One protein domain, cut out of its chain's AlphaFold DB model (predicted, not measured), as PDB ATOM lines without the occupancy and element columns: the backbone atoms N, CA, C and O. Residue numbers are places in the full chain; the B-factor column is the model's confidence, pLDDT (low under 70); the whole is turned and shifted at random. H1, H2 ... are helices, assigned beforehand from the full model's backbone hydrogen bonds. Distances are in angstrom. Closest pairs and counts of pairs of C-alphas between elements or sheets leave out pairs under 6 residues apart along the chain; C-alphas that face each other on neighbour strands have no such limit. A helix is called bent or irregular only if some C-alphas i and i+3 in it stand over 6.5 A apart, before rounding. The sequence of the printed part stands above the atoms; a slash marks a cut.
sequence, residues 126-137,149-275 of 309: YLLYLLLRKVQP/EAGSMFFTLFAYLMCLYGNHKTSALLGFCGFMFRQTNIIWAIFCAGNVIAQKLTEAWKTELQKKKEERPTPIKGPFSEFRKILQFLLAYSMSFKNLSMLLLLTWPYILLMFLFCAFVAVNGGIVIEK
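What this domain is: This is residues 126 to 137 and 149 to 275 of the 309 residues of a protein of Bos mutus (wild yak) (UniProt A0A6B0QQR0). H4, one long helix, makes the longest axis; H2, H3 and H6b pack round its first part as an up-and-down bundle, each running against the one before, and H1 packs on H2. Residues 209 to 229 stick out, and H5 folds back toward H6a. The printed part has 139 residues with six named helices, H1 to H6, and no named strand: all helix, loose, radius of gyration of the C-alphas 19.2 A, spans 63 by 37 by 27 A.

Where its parts are: H4, residues 183 to 214, runs 49.2 A from C-alpha 183 at (-23.288, 46.504, -28.181). H1 is residues 126 to 134, H2 150 to 164, H3 168 to 181, H5 223 to 239. H6, 241 to 268, assigned as one helix by its hydrogen bonds, is bent: C-alphas 250 and 253 are 7.6 A apart. Its arms are H6a, 241 to 250, and H6b, 253 to 268, ending at (-12.038, 42.962, -30.397).

How they stand to each other: H4 touches H2 with residues 185 to 196 alone, closest C-alphas Cys 192 and Cys 163, 6.2 A. H2 and H3 form a hairpin, closest C-alphas Ala 159 and Ser 171, 4.2 A. H3 touches H6b, closest C-alphas Ala 172 and Tyr 254, 5.7 A. H5 and H6a only just touch, only at the corner, with 3 pairs of C-alphas within 8 A. O i to N i+4 pairs are within hydrogen-bond range throughout H1, H2, H3, H5, H6a and H6b, and 25 of 28 in H4.

The domain as a whole: Residues 138 to 148 are not printed; C-alphas 137 and 149 are 26.5 A apart. Of the links printed whole, none is long. pLDDT is under 70 at residues 136 to 137, 149, 213 to 221 and 273 to 275.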
ATOM      1  N   TYR A 126     -45.859  53.011 -29.158       86.25
ATOM      2  CA  TYR A 126     -46.830  51.924 -29.211       86.25
ATOM      3  C   TYR A 126     -46.403  50.706 -28.374       86.25
ATOM      4  O   TYR A 126     -47.192  50.188 -27.582       86.25
ATOM      5  N   LEU A 127     -45.147  50.270 -28.487       87.00
ATOM      6  CA  LEU A 127     -44.607  49.157 -27.700       87.00
ATOM      7  C   LEU A 127     -44.589  49.475 -26.206       87.00
ATOM      8  O   LEU A 127     -44.970  48.628 -25.398       87.00
ATOM      9  N   LEU A 128     -44.206  50.698 -25.835       83.56
ATOM     10  CA  LEU A 128     -44.239  51.157 -24.451       83.56
ATOM     11  C   LEU A 128     -45.664  51.108 -23.896       83.56
ATOM     12  O   LEU A 128     -45.884  50.584 -22.808       83.56
ATOM     13  N   TYR A 129     -46.653  51.570 -24.663       82.06
ATOM     14  CA  TYR A 129     -48.060  51.458 -24.290       82.06
ATOM     15  C   TYR A 129     -48.505  50.000 -24.063       82.06
ATOM     16  O   TYR A 129     -49.175  49.707 -23.068       82.06
ATOM     17  N   LEU A 130     -48.105  49.070 -24.940       85.69
ATOM     18  CA  LEU A 130     -48.398  47.641 -24.770       85.69
ATOM     19  C   LEU A 130     -47.724  47.058 -23.519       85.69
ATOM     20  O   LEU A 130     -48.353  46.294 -22.781       85.69
ATOM     21  N   LEU A 131     -46.473  47.435 -23.254       83.69
ATOM     22  CA  LEU A 131     -45.730  47.012 -22.067       83.69
ATOM     23  C   LEU A 131     -46.377  47.531 -20.781       83.69
ATOM     24  O   LEU A 131     -46.597  46.749 -19.856       83.69
ATOM     25  N   LEU A 132     -46.766  48.808 -20.743       80.50
ATOM     26  CA  LEU A 132     -47.464  49.411 -19.604       80.50
ATOM     27  C   LEU A 132     -48.790  48.699 -19.307       80.50
ATOM     28  O   LEU A 132     -49.129  48.475 -18.144       80.50
ATOM     29  N   ARG A 133     -49.526  48.281 -20.345       79.69
ATOM     30  CA  ARG A 133     -50.740  47.467 -20.177       79.69
ATOM     31  C   ARG A 133     -50.448  46.068 -19.634       79.69
ATOM     32  O   ARG A 133     -51.259  45.531 -18.883       79.69
ATOM     33  N   LYS A 134     -49.314  45.469 -20.008       77.75
ATOM     34  CA  LYS A 134     -48.956  44.093 -19.638       77.75
ATOM     35  C   LYS A 134     -48.353  43.974 -18.232       77.75
ATOM     36  O   LYS A 134     -48.617  42.980 -17.560       77.75
ATOM     37  N   VAL A 135     -47.567  44.955 -17.789       75.38
ATOM     38  CA  VAL A 135     -46.725  44.877 -16.574       75.38
ATOM     39  C   VAL A 135     -47.432  45.360 -15.287       75.38
ATOM     40  O   VAL A 135     -46.848  45.292 -14.216       75.38
ATOM     41  N   GLN A 136     -48.727  45.703 -15.341       63.31
ATOM     42  CA  GLN A 136     -49.520  46.331 -14.259       63.31
ATOM     43  C   GLN A 136     -49.137  47.803 -13.982       63.31
ATOM     44  O   GLN A 136     -47.961  48.161 -13.990       63.31
ATOM     45  N   PRO A 137     -50.112  48.683 -13.669       52.19
ATOM     46  CA  PRO A 137     -49.868  50.098 -13.412       52.19
ATOM     47  C   PRO A 137     -49.407  50.305 -11.962       52.19
ATOM     48  O   PRO A 137     -50.133  50.841 -11.126       52.19
ATOM     49  N   GLU A 149     -31.175  57.050 -30.317       66.94
ATOM     50  CA  GLU A 149     -31.309  56.008 -31.353       66.94
ATOM     51  C   GLU A 149     -32.632  55.218 -31.329       66.94
ATOM     52  O   GLU A 149     -32.722  54.118 -30.775       66.94
ATOM     53  N   ALA A 150     -33.667  55.746 -31.992       74.56
ATOM     54  CA  ALA A 150     -35.015  55.175 -31.946       74.56
ATOM     55  C   ALA A 150     -35.075  53.689 -32.350       74.56
ATOM     56  O   ALA A 150     -35.852  52.930 -31.771       74.56
ATOM     57  N   GLY A 151     -34.234  53.251 -33.296       79.06
ATOM     58  CA  GLY A 151     -34.152  51.845 -33.711       79.06
ATOM     59  C   GLY A 151     -33.660  50.905 -32.602       79.06
ATOM     60  O   GLY A 151     -34.249  49.847 -32.384       79.06
ATOM     61  N   SER A 152     -32.639  51.313 -31.844       83.88
ATOM     62  CA  SER A 152     -32.076  50.542 -30.722       83.88
ATOM     63  C   SER A 152     -33.131  50.265 -29.643       83.88
ATOM     64  O   SER A 152     -33.328  49.121 -29.213       83.88
ATOM     65  N   MET A 153     -33.859  51.312 -29.245       83.44
ATOM     66  CA  MET A 153     -34.946  51.203 -28.268       83.44
ATOM     67  C   MET A 153     -36.088  50.328 -28.787       83.44
ATOM     68  O   MET A 153     -36.606  49.499 -28.039       83.44
ATOM     69  N   PHE A 154     -36.422  50.436 -30.075       88.50
ATOM     70  CA  PHE A 154     -37.521  49.683 -30.676       88.50
ATOM     71  C   PHE A 154     -37.290  48.182 -30.595       88.50
ATOM     72  O   PHE A 154     -38.131  47.450 -30.066       88.50
ATOM     73  N   PHE A 155     -36.127  47.720 -31.056       90.69
ATOM     74  CA  PHE A 155     -35.796  46.299 -31.009       90.69
ATOM     75  C   PHE A 155     -35.689  45.783 -29.574       90.69
ATOM     76  O   PHE A 155     -36.166  44.685 -29.290       90.69
ATOM     77  N   THR A 156     -35.155  46.587 -28.653       90.06
ATOM     78  CA  THR A 156     -35.055  46.236 -27.230       90.06
ATOM     79  C   THR A 156     -36.427  46.069 -26.573       90.06
ATOM     80  O   THR A 156     -36.704  45.039 -25.952       90.06
ATOM     81  N   LEU A 157     -37.319  47.052 -26.732       88.62
ATOM     82  CA  LEU A 157     -38.673  47.005 -26.173       88.62
ATOM     83  C   LEU A 157     -39.480  45.859 -26.782       88.62
ATOM     84  O   LEU A 157     -40.197  45.155 -26.068       88.62
ATOM     85  N   PHE A 158     -39.341  45.634 -28.090       91.62
ATOM     86  CA  PHE A 158     -40.047  44.552 -28.758       91.62
ATOM     87  C   PHE A 158     -39.522  43.179 -28.320       91.62
ATOM     88  O   PHE A 158     -40.312  42.279 -28.024       91.62
ATOM     89  N   ALA A 159     -38.202  43.020 -28.192       92.00
ATOM     90  CA  ALA A 159     -37.588  41.806 -27.663       92.00
ATOM     91  C   ALA A 159     -38.105  41.487 -26.255       92.00
ATOM     92  O   ALA A 159     -38.475  40.338 -25.981       92.00
ATOM     93  N   TYR A 160     -38.188  42.497 -25.386       89.56
ATOM     94  CA  TYR A 160     -38.720  42.340 -24.035       89.56
ATOM     95  C   TYR A 160     -40.206  41.961 -24.040       89.56
ATOM     96  O   TYR A 160     -40.608  41.021 -23.352       89.56
ATOM     97  N   LEU A 161     -41.019  42.610 -24.877       90.31
ATOM     98  CA  LEU A 161     -42.433  42.271 -25.029       90.31
ATOM     99  C   LEU A 161     -42.621  40.811 -25.471       90.31
ATOM    100  O   LEU A 161     -43.410  40.083 -24.871       90.31
ATOM    101  N   MET A 162     -41.861  40.349 -26.469       91.19
ATOM    102  CA  MET A 162     -41.922  38.958 -26.937       91.19
ATOM    103  C   MET A 162     -41.452  37.960 -25.871       91.19
ATOM    104  O   MET A 162     -42.018  36.870 -25.775       91.19
ATOM    105  N   CYS A 163     -40.491  38.345 -25.024       91.62
ATOM    106  CA  CYS A 163     -40.111  37.557 -23.850       91.62
ATOM    107  C   CYS A 163     -41.288  37.408 -22.877       91.62
ATOM    108  O   CYS A 163     -41.534  36.305 -22.389       91.62
ATOM    109  N   LEU A 164     -42.035  38.487 -22.612       86.94
ATOM    110  CA  LEU A 164     -43.211  38.456 -21.732       86.94
ATOM    111  C   LEU A 164     -44.375  37.639 -22.309       86.94
ATOM    112  O   LEU A 164     -45.171  37.092 -21.546       86.94
ATOM    113  N   TYR A 165     -44.486  37.548 -23.635       88.94
ATOM    114  CA  TYR A 165     -45.442  36.661 -24.308       88.94
ATOM    115  C   TYR A 165     -44.975  35.197 -24.386       88.94
ATOM    116  O   TYR A 165     -45.736  34.350 -24.846       88.94
ATOM    117  N   GLY A 166     -43.752  34.879 -23.943       88.75
ATOM    118  CA  GLY A 166     -43.199  33.520 -23.958       88.75
ATOM    119  C   GLY A 166     -42.599  33.084 -25.300       88.75
ATOM    120  O   GLY A 166     -42.164  31.942 -25.443       88.75
ATOM    121  N   ASN A 167     -42.528  33.973 -26.299       92.56
ATOM    122  CA  ASN A 167     -41.861  33.674 -27.566       92.56
ATOM    123  C   ASN A 167     -40.374  34.055 -27.496       92.56
ATOM    124  O   ASN A 167     -39.934  35.101 -27.984       92.56
ATOM    125  N   HIS A 168     -39.589  33.170 -26.886       92.44
ATOM    126  CA  HIS A 168     -38.164  33.386 -26.621       92.44
ATOM    127  C   HIS A 168     -37.290  33.395 -27.878       92.44
ATOM    128  O   HIS A 168     -36.285  34.098 -27.919       92.44
ATOM    129  N   LYS A 169     -37.690  32.676 -28.936       92.81
ATOM    130  CA  LYS A 169     -36.948  32.650 -30.208       92.81
ATOM    131  C   LYS A 169     -37.013  34.011 -30.897       92.81
ATOM    132  O   LYS A 169     -35.980  34.582 -31.234       92.81
ATOM    133  N   THR A 170     -38.222  34.553 -31.054       93.19
ATOM    134  CA  THR A 170     -38.407  35.885 -31.642       93.19
ATOM    135  C   THR A 170     -37.828  36.971 -30.740       93.19
ATOM    136  O   THR A 170     -37.205  37.902 -31.238       93.19
ATOM    137  N   SER A 171     -37.962  36.831 -29.418       93.81
ATOM    138  CA  SER A 171     -37.328  37.736 -28.455       93.81
ATOM    139  C   SER A 171     -35.805  37.786 -28.621       93.81
ATOM    140  O   SER A 171     -35.248  38.875 -28.705       93.81
ATOM    141  N   ALA A 172     -35.130  36.640 -28.741       93.25
ATOM    142  CA  ALA A 172     -33.682  36.594 -28.944       93.25
ATOM    143  C   ALA A 172     -33.253  37.135 -30.315       93.25
ATOM    144  O   ALA A 172     -32.251  37.839 -30.389       93.25
ATOM    145  N   LEU A 173     -34.025  36.880 -31.379       94.06
ATOM    146  CA  LEU A 173     -33.770  37.465 -32.700       94.06
ATOM    147  C   LEU A 173     -33.852  38.998 -32.659       94.06
ATOM    148  O   LEU A 173     -32.954  39.682 -33.140       94.06
ATOM    149  N   LEU A 174     -34.902  39.543 -32.041       92.94
ATOM    150  CA  LEU A 174     -35.060  40.988 -31.864       92.94
ATOM    151  C   LEU A 174     -33.978  41.561 -30.937       92.94
ATOM    152  O   LEU A 174     -33.466  42.647 -31.195       92.94
ATOM    153  N   GLY A 175     -33.581  40.821 -29.899       91.50
ATOM    154  CA  GLY A 175     -32.466  41.174 -29.021       91.50
ATOM    155  C   GLY A 175     -31.128  41.219 -29.765       91.50
ATOM    156  O   GLY A 175     -30.344  42.138 -29.544       91.50
ATOM    157  N   PHE A 176     -30.899  40.295 -30.703       91.62
ATOM    158  CA  PHE A 176     -29.750  40.326 -31.607       91.62
ATOM    159  C   PHE A 176     -29.790  41.555 -32.526       91.62
ATOM    160  O   PHE A 176     -28.781  42.244 -32.657       91.62
ATOM    161  N   CYS A 177     -30.950  41.895 -33.099       90.19
ATOM    162  CA  CYS A 177     -31.105  43.142 -33.853       90.19
ATOM    163  C   CYS A 177     -30.772  44.364 -32.982       90.19
ATOM    164  O   CYS A 177     -30.008  45.221 -33.411       90.19
ATOM    165  N   GLY A 178     -31.265  44.414 -31.741       86.81
ATOM    166  CA  GLY A 178     -30.923  45.467 -30.781       86.81
ATOM    167  C   GLY A 178     -29.420  45.536 -30.490       86.81
ATOM    168  O   GLY A 178     -28.849  46.625 -30.508       86.81
ATOM    169  N   PHE A 179     -28.766  44.390 -30.288       87.56
ATOM    170  CA  PHE A 179     -27.312  44.292 -30.126       87.56
ATOM    171  C   PHE A 179     -26.548  44.856 -31.335       87.56
ATOM    172  O   PHE A 179     -25.593  45.603 -31.155       87.56
ATOM    173  N   MET A 180     -26.995  44.578 -32.564       84.69
ATOM    174  CA  MET A 180     -26.351  45.102 -33.776       84.69
ATOM    175  C   MET A 180     -26.492  46.621 -33.923       84.69
ATOM    176  O   MET A 180     -25.674  47.233 -34.599       84.69
ATOM    177  N   PHE A 181     -27.504  47.244 -33.314       81.06
ATOM    178  CA  PHE A 181     -27.577  48.706 -33.221       81.06
ATOM    179  C   PHE A 181     -26.612  49.232 -32.160       81.06
ATOM    180  O   PHE A 181     -25.887  50.194 -32.403       81.06
ATOM    181  N   ARG A 182     -26.574  48.580 -30.992       83.25
ATOM    182  CA  ARG A 182     -25.672  48.937 -29.895       83.25
ATOM    183  C   ARG A 182     -25.217  47.720 -29.116       83.25
ATOM    184  O   ARG A 182     -26.036  47.007 -28.538       83.25
ATOM    185  N   GLN A 183     -23.902  47.577 -28.968       81.25
ATOM    186  CA  GLN A 183     -23.288  46.504 -28.181       81.25
ATOM    187  C   GLN A 183     -23.829  46.407 -26.741       81.25
ATOM    188  O   GLN A 183     -24.001  45.310 -26.215       81.25
ATOM    189  N   THR A 184     -24.171  47.540 -26.114       82.88
ATOM    190  CA  THR A 184     -24.688  47.613 -24.737       82.88
ATOM    191  C   THR A 184     -26.085  47.005 -24.579       82.88
ATOM    192  O   THR A 184     -26.467  46.639 -23.467       82.88
ATOM    193  N   ASN A 185     -26.832  46.809 -25.672       87.69
ATOM    194  CA  ASN A 185     -28.169  46.214 -25.626       87.69
ATOM    195  C   ASN A 185     -28.169  44.720 -25.284       87.69
ATOM    196  O   ASN A 185     -29.229  44.171 -24.975       87.69
ATOM    197  N   ILE A 186     -27.003  44.063 -25.263       88.81
ATOM    198  CA  ILE A 186     -26.877  42.674 -24.798       88.81
ATOM    199  C   ILE A 186     -27.421  42.488 -23.370       88.81
ATOM    200  O   ILE A 186     -27.987  41.442 -23.050       88.81
ATOM    201  N   ILE A 187     -27.342  43.530 -22.534       88.75
ATOM    202  CA  ILE A 187     -27.847  43.532 -21.153       88.75
ATOM    203  C   ILE A 187     -29.341  43.185 -21.111       88.75
ATOM    204  O   ILE A 187     -29.783  42.433 -20.241       88.75
ATOM    205  N   TRP A 188     -30.128  43.661 -22.077       88.50
ATOM    206  CA  TRP A 188     -31.565  43.388 -22.127       88.50
ATOM    207  C   TRP A 188     -31.884  41.941 -22.514       88.50
ATOM    208  O   TRP A 188     -32.867  41.377 -22.026       88.50
ATOM    209  N   ALA A 189     -31.039  41.302 -23.327       90.62
ATOM    210  CA  ALA A 189     -31.156  39.876 -23.620       90.62
ATOM    211  C   ALA A 189     -30.826  39.018 -22.385       90.62
ATOM    212  O   ALA A 189     -31.552  38.067 -22.091       90.62
ATOM    213  N   ILE A 190     -29.794  39.401 -21.620       91.31
ATOM    214  CA  ILE A 190     -29.459  38.772 -20.329       91.31
ATOM    215  C   ILE A 190     -30.629  38.916 -19.355       91.31
ATOM    216  O   ILE A 190     -31.033  37.943 -18.718       91.31
ATOM    217  N   PHE A 191     -31.216  40.112 -19.273       89.62
ATOM    218  CA  PHE A 191     -32.381  40.368 -18.433       89.62
ATOM    219  C   PHE A 191     -33.576  39.482 -18.816       89.62
ATOM    220  O   PHE A 191     -34.209  38.892 -17.939       89.62
ATOM    221  N   CYS A 192     -33.856  39.315 -20.114       89.81
ATOM    222  CA  CYS A 192     -34.899  38.403 -20.594       89.81
ATOM    223  C   CYS A 192     -34.624  36.951 -20.176       89.81
ATOM    224  O   CYS A 192     -35.509  36.303 -19.620       89.81
ATOM    225  N   ALA A 193     -33.398  36.457 -20.374       91.69
ATOM    226  CA  ALA A 193     -33.009  35.114 -19.944       91.69
ATOM    227  C   ALA A 193     -33.181  34.930 -18.425       91.69
ATOM    228  O   ALA A 193     -33.770  33.943 -17.980       91.69
ATOM    229  N   GLY A 194     -32.746  35.913 -17.631       89.75
ATOM    230  CA  GLY A 194     -32.919  35.928 -16.179       89.75
ATOM    231  C   GLY A 194     -34.387  35.896 -15.755       89.75
ATOM    232  O   GLY A 194     -34.751  35.127 -14.867       89.75
ATOM    233  N   ASN A 195     -35.253  36.660 -16.427       87.44
ATOM    234  CA  ASN A 195     -36.691  36.657 -16.160       87.44
ATOM    235  C   ASN A 195     -37.322  35.281 -16.436       87.44
ATOM    236  O   ASN A 195     -38.115  34.798 -15.631       87.44
ATOM    237  N   VAL A 196     -36.927  34.609 -17.523       90.06
ATOM    238  CA  VAL A 196     -37.390  33.244 -17.837       90.06
ATOM    239  C   VAL A 196     -36.982  32.252 -16.749       90.06
ATOM    240  O   VAL A 196     -37.810  31.468 -16.276       90.06
ATOM    241  N   ILE A 197     -35.721  32.312 -16.313       89.69
ATOM    242  CA  ILE A 197     -35.201  31.466 -15.234       89.69
ATOM    243  C   ILE A 197     -35.974  31.731 -13.935       89.69
ATOM    244  O   ILE A 197     -36.447  30.789 -13.295       89.69
ATOM    245  N   ALA A 198     -36.161  33.000 -13.571       88.31
ATOM    246  CA  ALA A 198     -36.875  33.401 -12.362       88.31
ATOM    247  C   ALA A 198     -38.343  32.947 -12.368       88.31
ATOM    248  O   ALA A 198     -38.837  32.458 -11.349       88.31
ATOM    249  N   GLN A 199     -39.035  33.053 -13.506       87.69
ATOM    250  CA  GLN A 199     -40.409  32.570 -13.661       87.69
ATOM    251  C   GLN A 199     -40.497  31.057 -13.440       87.69
ATOM    252  O   GLN A 199     -41.316  30.612 -12.634       87.69
ATOM    253  N   LYS A 200     -39.611  30.269 -14.064       88.50
ATOM    254  CA  LYS A 200     -39.600  28.804 -13.902       88.50
ATOM    255  C   LYS A 200     -39.219  28.350 -12.498       88.50
ATOM    256  O   LYS A 200     -39.865  27.455 -11.958       88.50
ATOM    257  N   LEU A 201     -38.253  29.017 -11.867       87.06
ATOM    258  CA  LEU A 201     -37.926  28.779 -10.459       87.06
ATOM    259  C   LEU A 201     -39.115  29.089  -9.541       87.06
ATOM    260  O   LEU A 201     -39.414  28.313  -8.636       87.06
ATOM    261  N   THR A 202     -39.819  30.194  -9.793       87.19
ATOM    262  CA  THR A 202     -40.989  30.603  -9.002       87.19
ATOM    263  C   THR A 202     -42.153  29.626  -9.167       87.19
ATOM    264  O   THR A 202     -42.816  29.298  -8.183       87.19
ATOM    265  N   GLU A 203     -42.411  29.148 -10.386       88.38
ATOM    266  CA  GLU A 203     -43.420  28.117 -10.665       88.38
ATOM    267  C   GLU A 203     -43.101  26.818  -9.914       88.38
ATOM    268  O   GLU A 203     -43.946  26.322  -9.168       88.38
ATOM    269  N   ALA A 204     -41.866  26.325 -10.029       87.19
ATOM    270  CA  ALA A 204     -41.431  25.099  -9.364       87.19
ATOM    271  C   ALA A 204     -41.456  25.212  -7.826       87.19
ATOM    272  O   ALA A 204     -41.821  24.267  -7.123       87.19
ATOM    273  N   TRP A 205     -41.114  26.382  -7.283       86.44
ATOM    274  CA  TRP A 205     -41.182  26.636  -5.844       86.44
ATOM    275  C   TRP A 205     -42.629  26.642  -5.337       86.44
ATOM    276  O   TRP A 205     -42.923  26.073  -4.287       86.44
ATOM    277  N   LYS A 206     -43.558  27.234  -6.099       87.06
ATOM    278  CA  LYS A 206     -44.991  27.233  -5.760       87.06
ATOM    279  C   LYS A 206     -45.582  25.825  -5.757       87.06
ATOM    280  O   LYS A 206     -46.343  25.513  -4.845       87.06
ATOM    281  N   THR A 207     -45.217  24.977  -6.722       85.69
ATOM    282  CA  THR A 207     -45.683  23.580  -6.756       85.69
ATOM    283  C   THR A 207     -45.176  22.778  -5.557       85.69
ATOM    284  O   THR A 207     -45.937  22.019  -4.960       85.69
ATOM    285  N   GLU A 208     -43.925  22.997  -5.141       82.56
ATOM    286  CA  GLU A 208     -43.354  22.334  -3.961       82.56
ATOM    287  C   GLU A 208     -44.024  22.814  -2.660       82.56
ATOM    288  O   GLU A 208     -44.345  22.013  -1.779       82.56
ATOM    289  N   LEU A 209     -44.301  24.119  -2.550       82.00
ATOM    290  CA  LEU A 209     -45.043  24.692  -1.422       82.00
ATOM    291  C   LEU A 209     -46.470  24.141  -1.317       82.00
ATOM    292  O   LEU A 209     -46.931  23.867  -0.209       82.00
ATOM    293  N   GLN A 210     -47.171  23.984  -2.444       81.50
ATOM    294  CA  GLN A 210     -48.520  23.410  -2.464       81.50
ATOM    295  C   GLN A 210     -48.513  21.956  -1.992       81.50
ATOM    296  O   GLN A 210     -49.265  21.626  -1.076       81.50
ATOM    297  N   LYS A 211     -47.589  21.134  -2.506       80.88
ATOM    298  CA  LYS A 211     -47.429  19.735  -2.084       80.88
ATOM    299  C   LYS A 211     -47.218  19.609  -0.569       80.88
ATOM    300  O   LYS A 211     -47.855  18.792   0.087       80.88
ATOM    301  N   LYS A 212     -46.379  20.468   0.020       73.06
ATOM    302  CA  LYS A 212     -46.125  20.449   1.472       73.06
ATOM    303  C   LYS A 212     -47.273  20.993   2.320       73.06
ATOM    304  O   LYS A 212     -47.377  20.621   3.483       73.06
ATOM    305  N   LYS A 213     -48.121  21.870   1.773       69.81
ATOM    306  CA  LYS A 213     -49.312  22.380   2.473       69.81
ATOM    307  C   LYS A 213     -50.400  21.307   2.593       69.81
ATOM    308  O   LYS A 213     -51.138  21.314   3.574       69.81
ATOM    309  N   GLU A 214     -50.474  20.393   1.627       67.06
ATOM    310  CA  GLU A 214     -51.378  19.237   1.658       67.06
ATOM    311  C   GLU A 214     -50.894  18.144   2.638       67.06
ATOM    312  O   GLU A 214     -51.710  17.498   3.292       67.06
ATOM    313  N   GLU A 215     -49.580  17.999   2.853       60.97
ATOM    314  CA  GLU A 215     -48.963  16.945   3.686       60.97
ATOM    315  C   GLU A 215     -48.835  17.243   5.213       60.97
ATOM    316  O   GLU A 215     -47.964  16.691   5.879       60.97
ATOM    317  N   ARG A 216     -49.763  18.005   5.821       59.00
ATOM    318  CA  ARG A 216     -49.831  18.468   7.246       59.00
ATOM    319  C   ARG A 216     -49.195  19.846   7.526       59.00
ATOM    320  O   ARG A 216     -48.128  20.162   7.004       59.00
ATOM    321  N   PRO A 217     -49.771  20.654   8.445       53.62
ATOM    322  CA  PRO A 217     -49.190  21.935   8.831       53.62
ATOM    323  C   PRO A 217     -47.932  21.714   9.683       53.62
ATOM    324  O   PRO A 217     -48.005  21.229  10.811       53.62
ATOM    325  N   THR A 218     -46.759  22.064   9.153       59.69
ATOM    326  CA  THR A 218     -45.512  22.035   9.930       59.69
ATOM    327  C   THR A 218     -45.415  23.234  10.884       59.69
ATOM    328  O   THR A 218     -45.785  24.341  10.487       59.69
ATOM    329  N   PRO A 219     -44.869  23.056  12.103       57.84
ATOM    330  CA  PRO A 219     -44.758  24.118  13.101       57.84
ATOM    331  C   PRO A 219     -43.785  25.216  12.650       57.84
ATOM    332  O   PRO A 219     -42.830  24.949  11.917       57.84
ATOM    333  N   ILE A 220     -44.040  26.448  13.100       57.25
ATOM    334  CA  ILE A 220     -43.281  27.663  12.768       57.25
ATOM    335  C   ILE A 220     -41.813  27.462  13.173       57.25
ATOM    336  O   ILE A 220     -41.499  27.339  14.356       57.25
ATOM    337  N   LYS A 221     -40.908  27.402  12.189       66.19
ATOM    338  CA  LYS A 221     -39.457  27.305  12.403       66.19
ATOM    339  C   LYS A 221     -38.793  28.628  12.012       66.19
ATOM    340  O   LYS A 221     -39.233  29.301  11.088       66.19
ATOM    341  N   GLY A 222     -37.740  29.003  12.742       73.44
ATOM    342  CA  GLY A 222     -37.078  30.306  12.616       73.44
ATOM    343  C   GLY A 222     -36.404  30.577  11.254       73.44
ATOM    344  O   GLY A 222     -36.272  29.663  10.431       73.44
ATOM    345  N   PRO A 223     -35.904  31.812  11.030       74.94
ATOM    346  CA  PRO A 223     -35.435  32.314   9.728       74.94
ATOM    347  C   PRO A 223     -34.371  31.441   9.045       74.94
ATOM    348  O   PRO A 223     -34.385  31.248   7.830       74.94
ATOM    349  N   PHE A 224     -33.478  30.843   9.837       78.69
ATOM    350  CA  PHE A 224     -32.408  29.967   9.350       78.69
ATOM    351  C   PHE A 224     -32.925  28.670   8.713       78.69
ATOM    352  O   PHE A 224     -32.314  28.126   7.793       78.69
ATOM    353  N   SER A 225     -34.062  28.164   9.193       75.44
ATOM    354  CA  SER A 225     -34.661  26.944   8.655       75.44
ATOM    355  C   SER A 225     -35.312  27.180   7.290       75.44
ATOM    356  O   SER A 225     -35.224  26.310   6.427       75.44
ATOM    357  N   GLU A 226     -35.890  28.363   7.067       79.88
ATOM    358  CA  GLU A 226     -36.466  28.768   5.782       79.88
ATOM    359  C   GLU A 226     -35.371  28.984   4.735       79.88
ATOM    360  O   GLU A 226     -35.467  28.463   3.624       79.88
ATOM    361  N   PHE A 227     -34.262  29.630   5.111       83.12
ATOM    362  CA  PHE A 227     -33.106  29.772   4.223       83.12
ATOM    363  C   PHE A 227     -32.538  28.413   3.790       83.12
ATOM    364  O   PHE A 227     -32.307  28.177   2.603       83.12
ATOM    365  N   ARG A 228     -32.372  27.476   4.735       83.69
ATOM    366  CA  ARG A 228     -31.876  26.124   4.429       83.69
ATOM    367  C   ARG A 228     -32.811  25.368   3.479       83.69
ATOM    368  O   ARG A 228     -32.319  24.664   2.601       83.69
ATOM    369  N   LYS A 229     -34.132  25.532   3.622       83.00
ATOM    370  CA  LYS A 229     -35.133  24.945   2.713       83.00
ATOM    371  C   LYS A 229     -35.027  25.522   1.301       83.00
ATOM    372  O   LYS A 229     -35.057  24.755   0.343       83.00
ATOM    373  N   ILE A 230     -34.876  26.843   1.174       85.38
ATOM    374  CA  ILE A 230     -34.683  27.506  -0.126       85.38
ATOM    375  C   ILE A 230     -33.408  26.980  -0.790       85.38
ATOM    376  O   ILE A 230     -33.445  26.567  -1.946       85.38
ATOM    377  N   LEU A 231     -32.297  26.916  -0.050       86.12
ATOM    378  CA  LEU A 231     -31.025  26.428  -0.582       86.12
ATOM    379  C   LEU A 231     -31.105  24.957  -1.021       86.12
ATOM    380  O   LEU A 231     -30.625  24.611  -2.099       86.12
ATOM    381  N   GLN A 232     -31.749  24.098  -0.224       86.44
ATOM    382  CA  GLN A 232     -31.984  22.696  -0.584       86.44
ATOM    383  C   GLN A 232     -32.836  22.558  -1.847       86.44
ATOM    384  O   GLN A 232     -32.520  21.734  -2.700       86.44
ATOM    385  N   PHE A 233     -33.883  23.371  -1.992       87.81
ATOM    386  CA  PHE A 233     -34.696  23.379  -3.204       87.81
ATOM    387  C   PHE A 233     -33.909  23.851  -4.423       87.81
ATOM    388  O   PHE A 233     -33.986  23.205  -5.460       87.81
ATOM    389  N   LEU A 234     -33.127  24.929  -4.311       86.62
ATOM    390  CA  LEU A 234     -32.303  25.418  -5.419       86.62
ATOM    391  C   LEU A 234     -31.288  24.359  -5.867       86.62
ATOM    392  O   LEU A 234     -31.143  24.118  -7.064       86.62
ATOM    393  N   LEU A 235     -30.640  23.679  -4.914       84.94
ATOM    394  CA  LEU A 235     -29.730  22.569  -5.203       84.94
ATOM    395  C   LEU A 235     -30.458  21.396  -5.872       84.94
ATOM    396  O   LEU A 235     -29.998  20.906  -6.900       84.94
ATOM    397  N   ALA A 236     -31.610  20.974  -5.347       84.19
ATOM    398  CA  ALA A 236     -32.395  19.882  -5.925       84.19
ATOM    399  C   ALA A 236     -32.936  20.223  -7.326       84.19
ATOM    400  O   ALA A 236     -32.915  19.384  -8.226       84.19
ATOM    401  N   TYR A 237     -33.384  21.463  -7.529       83.88
ATOM    402  CA  TYR A 237     -33.861  21.962  -8.814       83.88
ATOM    403  C   TYR A 237     -32.734  21.993  -9.850       83.88
ATOM    404  O   TYR A 237     -32.940  21.540 -10.974       83.88
ATOM    405  N   SER A 238     -31.549  22.470  -9.453       81.38
ATOM    406  CA  SER A 238     -30.349  22.519 -10.298       81.38
ATOM    407  C   SER A 238     -29.848  21.121 -10.686       81.38
ATOM    408  O   SER A 238     -29.519  20.877 -11.843       81.38
ATOM    409  N   MET A 239     -29.858  20.172  -9.742       80.50
ATOM    410  CA  MET A 239     -29.411  18.790  -9.971       80.50
ATOM    411  C   MET A 239     -30.418  17.938 -10.763       80.50
ATOM    412  O   MET A 239     -30.084  16.847 -11.224       80.50
ATOM    413  N   SER A 240     -31.656  18.408 -10.944       87.81
ATOM    414  CA  SER A 240     -32.661  17.710 -11.745       87.81
ATOM    415  C   SER A 240     -32.393  17.905 -13.236       87.81
ATOM    416  O   SER A 240     -32.699  18.951 -13.815       87.81
ATOM    417  N   PHE A 241     -31.893  16.855 -13.890       86.00
ATOM    418  CA  PHE A 241     -31.584  16.868 -15.323       86.00
ATOM    419  C   PHE A 241     -32.776  17.300 -16.197       86.00
ATOM    420  O   PHE A 241     -32.597  18.019 -17.177       86.00
ATOM    421  N   LYS A 242     -34.008  16.928 -15.822       85.00
ATOM    422  CA  LYS A 242     -35.225  17.314 -16.558       85.00
ATOM    423  C   LYS A 242     -35.475  18.824 -16.509       85.00
ATOM    424  O   LYS A 242     -35.779  19.423 -17.539       85.00
ATOM    425  N   ASN A 243     -35.304  19.437 -15.338       84.50
ATOM    426  CA  ASN A 243     -35.500  20.876 -15.153       84.50
ATOM    427  C   ASN A 243     -34.395  21.668 -15.851       84.50
ATOM    428  O   ASN A 243     -34.677  22.659 -16.521       84.50
ATOM    429  N   LEU A 244     -33.152  21.194 -15.744       86.12
ATOM    430  CA  LEU A 244     -32.010  21.801 -16.416       86.12
ATOM    431  C   LEU A 244     -32.155  21.724 -17.940       86.12
ATOM    432  O   LEU A 244     -31.994  22.732 -18.622       86.12
ATOM    433  N   SER A 245     -32.524  20.559 -18.478       86.19
ATOM    434  CA  SER A 245     -32.742  20.373 -19.915       86.19
ATOM    435  C   SER A 245     -33.888  21.246 -20.435       86.19
ATOM    436  O   SER A 245     -33.722  21.925 -21.446       86.19
ATOM    437  N   MET A 246     -35.013  21.322 -19.712       87.12
ATOM    438  CA  MET A 246     -36.115  22.227 -20.054       87.12
ATOM    439  C   MET A 246     -35.673  23.697 -20.046       87.12
ATOM    440  O   MET A 246     -36.013  24.448 -20.960       87.12
ATOM    441  N   LEU A 247     -34.901  24.113 -19.037       88.56
ATOM    442  CA  LEU A 247     -34.422  25.487 -18.909       88.56
ATOM    443  C   LEU A 247     -33.437  25.858 -20.020       88.56
ATOM    444  O   LEU A 247     -33.535  26.945 -20.592       88.56
ATOM    445  N   LEU A 248     -32.530  24.944 -20.364       88.12
ATOM    446  CA  LEU A 248     -31.603  25.104 -21.481       88.12
ATOM    447  C   LEU A 248     -32.359  25.170 -22.810       88.12
ATOM    448  O   LEU A 248     -32.115  26.077 -23.597       88.12
ATOM    449  N   LEU A 249     -33.339  24.293 -23.041       89.00
ATOM    450  CA  LEU A 249     -34.150  24.304 -24.264       89.00
ATOM    451  C   LEU A 249     -35.014  25.571 -24.397       89.00
ATOM    452  O   LEU A 249     -35.402  25.953 -25.500       89.00
ATOM    453  N   LEU A 250     -35.319  26.241 -23.288       89.25
ATOM    454  CA  LEU A 250     -36.066  27.496 -23.298       89.25
ATOM    455  C   LEU A 250     -35.155  28.716 -23.483       89.25
ATOM    456  O   LEU A 250     -35.528  29.671 -24.164       89.25
ATOM    457  N   THR A 251     -33.955  28.682 -22.897       91.75
ATOM    458  CA  THR A 251     -33.021  29.820 -22.871       91.75
ATOM    459  C   THR A 251     -31.896  29.743 -23.907       91.75
ATOM    460  O   THR A 251     -31.198  30.740 -24.090       91.75
ATOM    461  N   TRP A 252     -31.753  28.636 -24.656       93.62
ATOM    462  CA  TRP A 252     -30.706  28.471 -25.675       93.62
ATOM    463  C   TRP A 252     -30.602  29.624 -26.685       93.62
ATOM    464  O   TRP A 252     -29.468  29.954 -27.030       93.62
ATOM    465  N   PRO A 253     -31.691  30.294 -27.136       93.25
ATOM    466  CA  PRO A 253     -31.550  31.401 -28.078       93.25
ATOM    467  C   PRO A 253     -30.771  32.573 -27.466       93.25
ATOM    468  O   PRO A 253     -29.980  33.219 -28.147       93.25
ATOM    469  N   TYR A 254     -30.948  32.816 -26.164       93.50
ATOM    470  CA  TYR A 254     -30.199  33.833 -25.427       93.50
ATOM    471  C   TYR A 254     -28.770  33.375 -25.111       93.50
ATOM    472  O   TYR A 254     -27.854  34.189 -25.157       93.50
ATOM    473  N   ILE A 255     -28.558  32.081 -24.837       92.50
ATOM    474  CA  ILE A 255     -27.215  31.507 -24.630       92.50
ATOM    475  C   ILE A 255     -26.378  31.639 -25.905       92.50
ATOM    476  O   ILE A 255     -25.225  32.057 -25.838       92.50
ATOM    477  N   LEU A 256     -26.962  31.340 -27.068       93.56
ATOM    478  CA  LEU A 256     -26.306  31.518 -28.362       93.56
ATOM    479  C   LEU A 256     -25.913  32.985 -28.591       93.56
ATOM    480  O   LEU A 256     -24.789  33.267 -29.000       93.56
ATOM    481  N   LEU A 257     -26.819  33.916 -28.280       92.50
ATOM    482  CA  LEU A 257     -26.551  35.349 -28.382       92.50
ATOM    483  C   LEU A 257     -25.418  35.794 -27.437       92.50
ATOM    484  O   LEU A 257     -24.547  36.563 -27.837       92.50
ATOM    485  N   MET A 258     -25.385  35.267 -26.212       92.12
ATOM    486  CA  MET A 258     -24.304  35.523 -25.255       92.12
ATOM    487  C   MET A 258     -22.964  34.959 -25.717       92.12
ATOM    488  O   MET A 258     -21.944  35.630 -25.588       92.12
ATOM    489  N   PHE A 259     -22.954  33.754 -26.283       92.38
ATOM    490  CA  PHE A 259     -21.746  33.168 -26.853       92.38
ATOM    491  C   PHE A 259     -21.191  34.035 -27.987       92.38
ATOM    492  O   PHE A 259     -19.997  34.330 -28.007       92.38
ATOM    493  N   LEU A 260     -22.064  34.505 -28.884       90.25
ATOM    494  CA  LEU A 260     -21.682  35.405 -29.970       90.25
ATOM    495  C   LEU A 260     -21.085  36.718 -29.443       90.25
ATOM    496  O   LEU A 260     -20.070  37.180 -29.960       90.25
ATOM    497  N   PHE A 261     -21.673  37.293 -28.391       89.31
ATOM    498  CA  PHE A 261     -21.147  38.493 -27.742       89.31
ATOM    499  C   PHE A 261     -19.769  38.256 -27.107       89.31
ATOM    500  O   PHE A 261     -18.855  39.049 -27.315       89.31
ATOM    501  N   CYS A 262     -19.580  37.152 -26.380       89.88
ATOM    502  CA  CYS A 262     -18.284  36.812 -25.790       89.88
ATOM    503  C   CYS A 262     -17.206  36.599 -26.863       89.88
ATOM    504  O   CYS A 262     -16.087  37.082 -26.704       89.88
ATOM    505  N   ALA A 263     -17.546  35.925 -27.967       88.75
ATOM    506  CA  ALA A 263     -16.649  35.769 -29.109       88.75
ATOM    507  C   ALA A 263     -16.285  37.131 -29.723       88.75
ATOM    508  O   ALA A 263     -15.112  37.397 -29.975       88.75
ATOM    509  N   PHE A 264     -17.266  38.023 -29.892       86.31
ATOM    510  CA  PHE A 264     -17.039  39.396 -30.347       86.31
ATOM    511  C   PHE A 264     -16.078  40.159 -29.422       86.31
ATOM    512  O   PHE A 264     -15.125  40.763 -29.909       86.31
ATOM    513  N   VAL A 265     -16.275  40.111 -28.102       86.69
ATOM    514  CA  VAL A 265     -15.391  40.795 -27.140       86.69
ATOM    515  C   VAL A 265     -13.977  40.213 -27.177       86.69
ATOM    516  O   VAL A 265     -13.009  40.971 -27.159       86.69
ATOM    517  N   ALA A 266     -13.841  38.888 -27.280       86.50
ATOM    518  CA  ALA A 266     -12.539  38.226 -27.359       86.50
ATOM    519  C   ALA A 266     -11.763  38.609 -28.628       86.50
ATOM    520  O   ALA A 266     -10.554  38.811 -28.564       86.50
ATOM    521  N   VAL A 267     -12.453  38.748 -29.765       84.69
ATOM    522  CA  VAL A 267     -11.843  39.172 -31.037       84.69
ATOM    523  C   VAL A 267     -11.454  40.651 -31.013       84.69
ATOM    524  O   VAL A 267     -10.404  41.008 -31.542       84.69
ATOM    525  N   ASN A 268     -12.271  41.513 -30.400       80.88
ATOM    526  CA  ASN A 268     -12.038  42.962 -30.397       80.88
ATOM    527  C   ASN A 268     -11.178  43.458 -29.223       80.88
ATOM    528  O   ASN A 268     -10.782  44.619 -29.215       80.88
ATOM    529  N   GLY A 269     -10.898  42.618 -28.222       79.06
ATOM    530  CA  GLY A 269     -10.144  43.015 -27.026       79.06
ATOM    531  C   GLY A 269     -10.890  43.993 -26.107       79.06
ATOM    532  O   GLY A 269     -10.291  44.557 -25.195       79.06
ATOM    533  N   GLY A 270     -12.192  44.196 -26.328       75.00
ATOM    534  CA  GLY A 270     -13.010  45.167 -25.609       75.00
ATOM    535  C   GLY A 270     -14.481  45.126 -26.028       75.00
ATOM    536  O   GLY A 270     -14.861  44.463 -26.990       75.00
ATOM    537  N   ILE A 271     -15.325  45.829 -25.268       72.44
ATOM    538  CA  ILE A 271     -16.765  45.963 -25.556       72.44
ATOM    539  C   ILE A 271     -17.011  47.027 -26.634       72.44
ATOM    540  O   ILE A 271     -17.993  46.940 -27.369       72.44
ATOM    541  N   VAL A 272     -16.134  48.033 -26.709       71.00
ATOM    542  CA  VAL A 272     -16.214  49.144 -27.662       71.00
ATOM    543  C   VAL A 272     -15.308  48.860 -28.849       71.00
ATOM    544  O   VAL A 272     -14.177  48.412 -28.680       71.00
ATOM    545  N   ILE A 273     -15.806  49.145 -30.051       67.19
ATOM    546  CA  ILE A 273     -15.016  49.116 -31.281       67.19
ATOM    547  C   ILE A 273     -14.163  50.392 -31.304       67.19
ATOM    548  O   ILE A 273     -14.513  51.374 -31.953       67.19
ATOM    549  N   GLU A 274     -13.074  50.418 -30.538       54.75
ATOM    550  CA  GLU A 274     -12.082  51.495 -30.606       54.75
ATOM    551  C   GLU A 274     -10.948  51.075 -31.545       54.75
ATOM    552  O   GLU A 274     -10.239  50.100 -31.296       54.75
ATOM    553  N   LYS A 275     -10.760  51.812 -32.647       51.62
ATOM    554  CA  LYS A 275      -9.494  51.772 -33.397       51.62
ATOM    555  C   LYS A 275      -8.506  52.744 -32.733       51.62
ATOM    556  O   LYS A 275      -8.937  53.804 -32.278       51.62
TER     557      LYS A 275